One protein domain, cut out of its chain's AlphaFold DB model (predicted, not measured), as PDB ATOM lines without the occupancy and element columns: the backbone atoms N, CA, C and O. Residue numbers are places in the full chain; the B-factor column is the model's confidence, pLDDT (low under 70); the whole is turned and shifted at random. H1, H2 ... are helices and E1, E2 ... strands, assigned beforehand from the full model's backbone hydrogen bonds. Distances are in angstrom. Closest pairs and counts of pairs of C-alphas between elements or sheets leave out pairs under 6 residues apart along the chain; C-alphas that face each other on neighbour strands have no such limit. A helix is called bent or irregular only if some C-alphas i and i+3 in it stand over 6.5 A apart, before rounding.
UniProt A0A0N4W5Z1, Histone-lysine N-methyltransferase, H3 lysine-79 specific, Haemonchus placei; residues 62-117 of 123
ATOM      1  N   GLY A  62      98.871 137.466  81.571       96.12
ATOM      2  CA  GLY A  62      98.965 137.279  80.126       96.12
ATOM      3  C   GLY A  62      98.439 135.912  79.714       96.12
ATOM      4  O   GLY A  62      98.697 134.942  80.431       96.12
ATOM      5  N   ILE A  63      97.724 135.833  78.594       95.31
ATOM      6  CA  ILE A  63      97.332 134.575  77.946       95.31
ATOM      7  C   ILE A  63      97.927 134.563  76.537       95.31
ATOM      8  O   ILE A  63      97.715 135.505  75.777       95.31
ATOM      9  N   GLU A  64      98.670 133.510  76.207       94.00
ATOM     10  CA  GLU A  64      99.288 133.294  74.896       94.00
ATOM     11  C   GLU A  64      98.974 131.877  74.414       94.00
ATOM     12  O   GLU A  64      99.141 130.921  75.174       94.00
ATOM     13  N   ILE A  65      98.553 131.740  73.156       93.38
ATOM     14  CA  ILE A  65      98.164 130.454  72.568       93.38
ATOM     15  C   ILE A  65      99.355 129.714  71.943       93.38
ATOM     16  O   ILE A  65      99.419 128.483  71.984       93.38
ATOM     17  N   ASN A  66     100.335 130.441  71.400       88.44
ATOM     18  CA  ASN A  66     101.438 129.866  70.645       88.44
ATOM     19  C   ASN A  66     102.537 129.301  71.563       88.44
ATOM     20  O   ASN A  66     103.101 129.991  72.415       88.44
ATOM     21  N   ASP A  67     102.934 128.050  71.312       90.75
ATOM     22  CA  ASP A  67     103.916 127.310  72.121       90.75
ATOM     23  C   ASP A  67     105.267 128.025  72.258       90.75
ATOM     24  O   ASP A  67     105.884 128.048  73.326       90.75
ATOM     25  N   LEU A  68     105.771 128.576  71.151       89.44
ATOM     26  CA  LEU A  68     107.110 129.149  71.097       89.44
ATOM     27  C   LEU A  68     107.233 130.436  71.939       89.44
ATOM     28  O   LEU A  68     108.116 130.469  72.804       89.44
ATOM     29  N   PRO A  69     106.390 131.475  71.761       91.25
ATOM     30  CA  PRO A  69     106.416 132.644  72.637       91.25
ATOM     31  C   PRO A  69     106.060 132.297  74.087       91.25
ATOM     32  O   PRO A  69     106.749 132.786  74.979       91.25
ATOM     33  N   ALA A  70     105.110 131.387  74.346       93.38
ATOM     34  CA  ALA A  70     104.790 130.948  75.707       93.38
ATOM     35  C   ALA A  70     106.003 130.315  76.419       93.38
ATOM     36  O   ALA A  70     106.312 130.644  77.570       93.38
ATOM     37  N   LYS A  71     106.763 129.462  75.717       94.19
ATOM     38  CA  LYS A  71     108.005 128.864  76.232       94.19
ATOM     39  C   LYS A  71     109.059 129.918  76.573       94.19
ATOM     40  O   LYS A  71     109.701 129.824  77.621       94.19
ATOM     41  N   TYR A  72     109.267 130.908  75.703       94.12
ATOM     42  CA  TYR A  72     110.209 131.991  75.997       94.12
ATOM     43  C   TYR A  72     109.705 132.908  77.110       94.12
ATOM     44  O   TYR A  72     110.506 133.327  77.943       94.12
ATOM     45  N   GLY A  73     108.398 133.159  77.184       94.62
ATOM     46  CA  GLY A  73     107.780 133.921  78.261       94.62
ATOM     47  C   GLY A  73     107.974 133.265  79.625       94.62
ATOM     48  O   GLY A  73     108.315 133.949  80.588       94.62
ATOM     49  N   ALA A  74     107.885 131.933  79.711       96.38
ATOM     50  CA  ALA A  74     108.198 131.203  80.938       96.38
ATOM     51  C   ALA A  74     109.645 131.451  81.404       96.38
ATOM     52  O   ALA A  74     109.858 131.830  82.558       96.38
ATOM     53  N   ALA A  75     110.631 131.338  80.509       94.62
ATOM     54  CA  ALA A  75     112.028 131.638  80.836       94.62
ATOM     55  C   ALA A  75     112.229 133.118  81.223       94.62
ATOM     56  O   ALA A  75     112.872 133.426  82.228       94.62
ATOM     57  N   MET A  76     111.615 134.039  80.474       94.00
ATOM     58  CA  MET A  76     111.701 135.478  80.731       94.00
ATOM     59  C   MET A  76     111.079 135.863  82.080       94.00
ATOM     60  O   MET A  76     111.631 136.703  82.788       94.00
ATOM     61  N   SER A  77     109.978 135.216  82.476       96.38
ATOM     62  CA  SER A  77     109.325 135.423  83.776       96.38
ATOM     63  C   SER A  77     110.221 135.039  84.956       96.38
ATOM     64  O   SER A  77     110.249 135.730  85.983       96.38
ATOM     65  N   GLU A  78     110.992 133.960  84.800       96.88
ATOM     66  CA  GLU A  78     111.926 133.483  85.811       96.88
ATOM     67  C   GLU A  78     113.092 134.466  85.968       96.88
ATOM     68  O   GLU A  78     113.410 134.888  87.085       96.88
ATOM     69  N   ASP A  79     113.684 134.887  84.851       96.62
ATOM     70  CA  ASP A  79     114.793 135.837  84.844       96.62
ATOM     71  C   ASP A  79     114.366 137.210  85.363       96.62
ATOM     72  O   ASP A  79     115.036 137.776  86.229       96.62
ATOM     73  N   PHE A  80     113.214 137.722  84.932       96.38
ATOM     74  CA  PHE A  80     112.662 138.972  85.448       96.38
ATOM     75  C   PHE A  80     112.476 138.922  86.969       96.38
ATOM     76  O   PHE A  80     112.918 139.823  87.686       96.38
ATOM     77  N   SER A  81     111.906 137.833  87.493       96.25
ATOM     78  CA  SER A  81     111.724 137.647  88.938       96.25
ATOM     79  C   SER A  81     113.059 137.614  89.693       96.25
ATOM     80  O   SER A  81     113.193 138.241  90.751       96.25
ATOM     81  N   LYS A  82     114.075 136.932  89.141       97.50
ATOM     82  CA  LYS A  82     115.443 136.922  89.688       97.50
ATOM     83  C   LYS A  82     116.033 138.332  89.722       97.50
ATOM     84  O   LYS A  82     116.561 138.736  90.761       97.50
ATOM     85  N   TRP A  83     115.905 139.097  88.639       96.75
ATOM     86  CA  TRP A  83     116.433 140.460  88.547       96.75
ATOM     87  C   TRP A  83     115.743 141.425  89.508       96.75
ATOM     88  O   TRP A  83     116.426 142.149  90.238       96.75
ATOM     89  N   MET A  84     114.412 141.385  89.602       96.62
ATOM     90  CA  MET A  84     113.654 142.212  90.547       96.62
ATOM     91  C   MET A  84     114.087 141.948  91.994       96.62
ATOM     92  O   MET A  84     114.311 142.892  92.762       96.62
ATOM     93  N   LYS A  85     114.295 140.672  92.350       96.19
ATOM     94  CA  LYS A  85     114.817 140.274  93.664       96.19
ATOM     95  C   LYS A  85     116.248 140.767  93.884       96.19
ATOM     96  O   LYS A  85     116.524 141.357  94.929       96.19
ATOM     97  N   TRP A  86     117.142 140.554  92.917       97.38
ATOM     98  CA  TRP A  86     118.547 140.970  93.002       97.38
ATOM     99  C   TRP A  86     118.681 142.481  93.229       97.38
ATOM    100  O   TRP A  86     119.440 142.923  94.089       97.38
ATOM    101  N   TRP A  87     117.876 143.277  92.523       96.44
ATOM    102  CA  TRP A  87     117.901 144.740  92.587       96.44
ATOM    103  C   TRP A  87     117.032 145.313  93.718       96.44
ATOM    104  O   TRP A  87     116.920 146.533  93.853       96.44
ATOM    105  N   LYS A  88     116.400 144.453  94.532       96.38
ATOM    106  CA  LYS A  88     115.463 144.825  95.609       96.38
ATOM    107  C   LYS A  88     114.332 145.747  95.125       96.38
ATOM    108  O   LYS A  88     113.871 146.623  95.862       96.38
ATOM    109  N   LYS A  89     113.884 145.572  93.879       95.69
ATOM    110  CA  LYS A  89     112.763 146.321  93.304       95.69
ATOM    111  C   LYS A  89     111.451 145.623  93.648       95.69
ATOM    112  O   LYS A  89     111.366 144.397  93.656       95.69
ATOM    113  N   LYS A  90     110.418 146.410  93.958       92.62
ATOM    114  CA  LYS A  90     109.072 145.874  94.187       92.62
ATOM    115  C   LYS A  90     108.482 145.443  92.849       92.62
ATOM    116  O   LYS A  90     108.530 146.208  91.897       92.62
ATOM    117  N   CYS A  91     107.902 144.253  92.818       96.12
ATOM    118  CA  CYS A  91     107.131 143.742  91.695       96.12
ATOM    119  C   CYS A  91     105.766 143.298  92.221       96.12
ATOM    120  O   CYS A  91     105.681 142.693  93.296       96.12
ATOM    121  N   ARG A  92     104.697 143.644  91.509       97.25
ATOM    122  CA  ARG A  92     103.354 143.128  91.784       97.25
ATOM    123  C   ARG A  92     103.244 141.686  91.270       97.25
ATOM    124  O   ARG A  92     104.019 141.300  90.398       97.25
ATOM    125  N   PRO A  93     102.318 140.870  91.802       97.88
ATOM    126  CA  PRO A  93     102.092 139.530  91.274       97.88
ATOM    127  C   PRO A  93     101.795 139.568  89.773       97.88
ATOM    128  O   PRO A  93     100.997 140.395  89.327       97.88
ATOM    129  N   PHE A  94     102.395 138.657  89.015       98.06
ATOM    130  CA  PHE A  94     102.100 138.481  87.600       98.06
ATOM    131  C   PHE A  94     102.046 137.001  87.225       98.06
ATOM    132  O   PHE A  94     102.612 136.163  87.929       98.06
ATOM    133  N   GLN A  95     101.335 136.680  86.145       97.69
ATOM    134  CA  GLN A  95     101.185 135.314  85.649       97.69
ATOM    135  C   GLN A  95     101.142 135.305  84.121       97.69
ATOM    136  O   GLN A  95     100.402 136.084  83.530       97.69
ATOM    137  N   LEU A  96     101.898 134.402  83.500       97.50
ATOM    138  CA  LEU A  96     101.771 134.077  82.080       97.50
ATOM    139  C   LEU A  96     101.115 132.702  81.964       97.50
ATOM    140  O   LEU A  96     101.513 131.765  82.658       97.50
ATOM    141  N   ILE A  97     100.082 132.609  81.137       96.88
ATOM    142  CA  ILE A  97      99.281 131.411  80.918       96.88
ATOM    143  C   ILE A  97      99.463 131.005  79.460       96.88
ATOM    144  O   ILE A  97      99.220 131.801  78.560       96.88
ATOM    145  N   HIS A  98      99.876 129.759  79.242       96.69
ATOM    146  CA  HIS A  98      99.813 129.135  77.926       96.69
ATOM    147  C   HIS A  98      98.422 128.527  77.758       96.69
ATOM    148  O   HIS A  98      98.071 127.602  78.493       96.69
ATOM    149  N   GLY A  99      97.610 129.091  76.870       94.81
ATOM    150  CA  GLY A  99      96.222 128.678  76.697       94.81
ATOM    151  C   GLY A  99      95.479 129.493  75.645       94.81
ATOM    152  O   GLY A  99      95.935 130.548  75.215       94.81
ATOM    153  N   ASP A 100      94.316 128.990  75.249       92.69
ATOM    154  CA  ASP A 100      93.408 129.678  74.334       92.69
ATOM    155  C   ASP A 100      92.527 130.656  75.121       92.69
ATOM    156  O   ASP A 100      91.752 130.247  75.983       92.69
ATOM    157  N   MET A 101      92.623 131.952  74.825       88.69
ATOM    158  CA  MET A 101      91.810 132.992  75.467       88.69
ATOM    159  C   MET A 101      90.294 132.809  75.279       88.69
ATOM    160  O   MET A 101      89.517 133.378  76.049       88.69
ATOM    161  N   LEU A 102      89.870 132.042  74.270       89.69
ATOM    162  CA  LEU A 102      88.468 131.742  73.982       89.69
ATOM    163  C   LEU A 102      87.911 130.613  74.862       89.69
ATOM    164  O   LEU A 102      86.700 130.380  74.858       89.69
ATOM    165  N   ASP A 103      88.762 129.934  75.636       92.75
ATOM    166  CA  ASP A 103      88.348 128.880  76.558       92.75
ATOM    167  C   ASP A 103      87.459 129.442  77.687       92.75
ATOM    168  O   ASP A 103      87.745 130.470  78.317       92.75
ATOM    169  N   GLU A 104      86.357 128.745  77.974       91.50
ATOM    170  CA  GLU A 104      85.323 129.169  78.920       91.50
ATOM    171  C   GLU A 104      85.884 129.394  80.331       91.50
ATOM    172  O   GLU A 104      85.412 130.278  81.056       91.50
ATOM    173  N   GLN A 105      86.948 128.675  80.702       92.88
ATOM    174  CA  GLN A 105      87.630 128.862  81.984       92.88
ATOM    175  C   GLN A 105      88.160 130.295  82.192       92.88
ATOM    176  O   GLN A 105      88.229 130.766  83.332       92.88
ATOM    177  N   TYR A 106      88.485 131.024  81.118       91.62
ATOM    178  CA  TYR A 106      88.997 132.394  81.198       91.62
ATOM    179  C   TYR A 106      87.901 133.457  81.128       91.62
ATOM    180  O   TYR A 106      88.155 134.620  81.449       91.62
ATOM    181  N   ARG A 107      86.654 133.085  80.819       89.12
ATOM    182  CA  ARG A 107      85.532 134.027  80.683       89.12
ATOM    183  C   ARG A 107      85.309 134.875  81.936       89.12
ATOM    184  O   ARG A 107      85.086 136.082  81.845       89.12
ATOM    185  N   ASN A 108      85.406 134.263  83.116       88.62
ATOM    186  CA  ASN A 108      85.279 134.984  84.386       88.62
ATOM    187  C   ASN A 108      86.429 135.974  84.607       88.62
ATOM    188  O   ASN A 108      86.207 137.060  85.129       88.62
ATOM    189  N   LEU A 109      87.650 135.620  84.197       86.31
ATOM    190  CA  LEU A 109      88.797 136.519  84.285       86.31
ATOM    191  C   LEU A 109      88.621 137.711  83.332       86.31
ATOM    192  O   LEU A 109      88.738 138.852  83.769       86.31
ATOM    193  N   ILE A 110      88.271 137.449  82.071       86.62
ATOM    194  CA  ILE A 110      88.097 138.468  81.023       86.62
ATOM    195  C   ILE A 110      86.971 139.453  81.369       86.62
ATOM    196  O   ILE A 110      87.090 140.650  81.129       86.62
ATOM    197  N   THR A 111      85.878 138.986  81.972       85.75
ATOM    198  CA  THR A 111      84.724 139.847  82.300       85.75
ATOM    199  C   THR A 111      84.905 140.689  83.565       85.75
ATOM    200  O   THR A 111      84.145 141.632  83.779       85.75
ATOM    201  N   GLN A 112      85.887 140.370  84.411       82.81
ATOM    202  CA  GLN A 112      86.099 141.041  85.702       82.81
ATOM    203  C   GLN A 112      87.300 141.992  85.710       82.81
ATOM    204  O   GLN A 112      87.522 142.693  86.702       82.81
ATOM    205  N   VAL A 113      88.102 142.014  84.644       86.25
ATOM    206  CA  VAL A 113      89.265 142.900  84.565       86.25
ATOM    207  C   VAL A 113      88.839 144.336  84.292       86.25
ATOM    208  O   VAL A 113      87.912 144.612  83.535       86.25
ATOM    209  N   ARG A 114      89.542 145.275  84.925       83.44
ATOM    210  CA  ARG A 114      89.351 146.710  84.684       83.44
ATOM    211  C   ARG A 114      89.986 147.125  83.358       83.44
ATOM    212  O   ARG A 114      89.472 148.018  82.692       83.44
ATOM    213  N   PHE A 115      91.111 146.497  83.021       83.81
ATOM    214  CA  PHE A 115      91.934 146.846  81.874       83.81
ATOM    215  C   PHE A 115      92.308 145.587  81.105       83.81
ATOM    216  O   PHE A 115      92.851 144.640  81.680       83.81
ATOM    217  N   LEU A 116      92.000 145.619  79.813       83.00
ATOM    218  CA  LEU A 116      92.244 144.563  78.849       83.00
ATOM    219  C   LEU A 116      93.061 145.155  77.703       83.00
ATOM    220  O   LEU A 116      92.623 146.127  77.085       83.00
ATOM    221  N   TYR A 117      94.227 144.581  77.439       83.56
ATOM    222  CA  TYR A 117      94.964 144.797  76.203       83.56
ATOM    223  C   TYR A 117      94.784 143.562  75.320       83.56
ATOM    224  O   TYR A 117      94.790 142.439  75.825       83.56
TER     225      TYR A 117
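What this domain is: This is residues 62 to 117 of the 123 residues of the protein "Histone-lysine N-methyltransferase, H3 lysine-79 specific" of Haemonchus placei (UniProt A0A0N4W5Z1). One long helix, H1, runs alongside a narrow ribbon of two parallel strands, E1 and E2, and a looser end piece, the short helix H2 and the strand E3, lies beyond the ribbon, away from H1. The chain goes out along H1, whose last residues, 82 to 86, stick out together with residues 87 and 88, and then folds back to E2. The printed part has 56 residues, with two named helices and three named strands in the order E1, H1, E2, H2, E3; the sheet has the order E1, E2, and E3 pairs with no named strand. The class is mixed, helices and strands, and the whole is loose, with a radius of gyration of the C-alphas of 13.4 A and spans of 38 by 28 by 16 A.

How they stand to each other: E1, residues 62 to 64, and E2, residues 94 to 98, are parallel neighbours with 15 degrees between their directions. The C-alphas of Gly 62 and Leu 96 face each other at 4.7 A. N 62 and O 95, at 2.8 A, and N 64 and O 97, at 3.0 A, are within hydrogen-bond range. With H1, residues 67 to 86, these strands form a strand-helix-strand unit, two parallel strands with a helix between them along the chain, and its crossover is right-handed. The closest C-alphas of H1 and E2 are those of Ala 70 and His 98, 5.7 A apart; those of E1 and H1 are Glu 64 and Ala 70, at 6.0 A. H2, residues 104 to 112, is apart from E1 and from H1. E3, residues 115 to 117, is apart from E1, H1 and E2; the closest C-alphas of H2 and E3 are those of Ile 110 and Leu 116, at 7.7 A. In H1 every O i to N i+4 pair is within hydrogen-bond range; in H2 3 of 5 are.

Where its parts are: E1 begins at C-alpha 62, (98.965, 137.279, 80.126), and measures 6.6 A. H1 measures 28.9 A from C-alpha 67 to C-alpha 86, the latter at (118.547, 140.970, 93.002). E2 measures 13.6 A and H2 13.7 A. H2 is irregular, but only just: C-alphas 105 and 108 are 7.0 A apart. E3 measures 6.7 A and ends at C-alpha 117, (94.964, 144.797, 76.203).

The domain as a whole: The C-alphas of Trp 87 and Glu 104 are the two farthest apart, at 38.6 A. The printed part has no cut and no long link; the link from H1 to E2 is short, and the other three are tight. The mean pLDDT of the printed part is 92.9, and no printed residue is under 70.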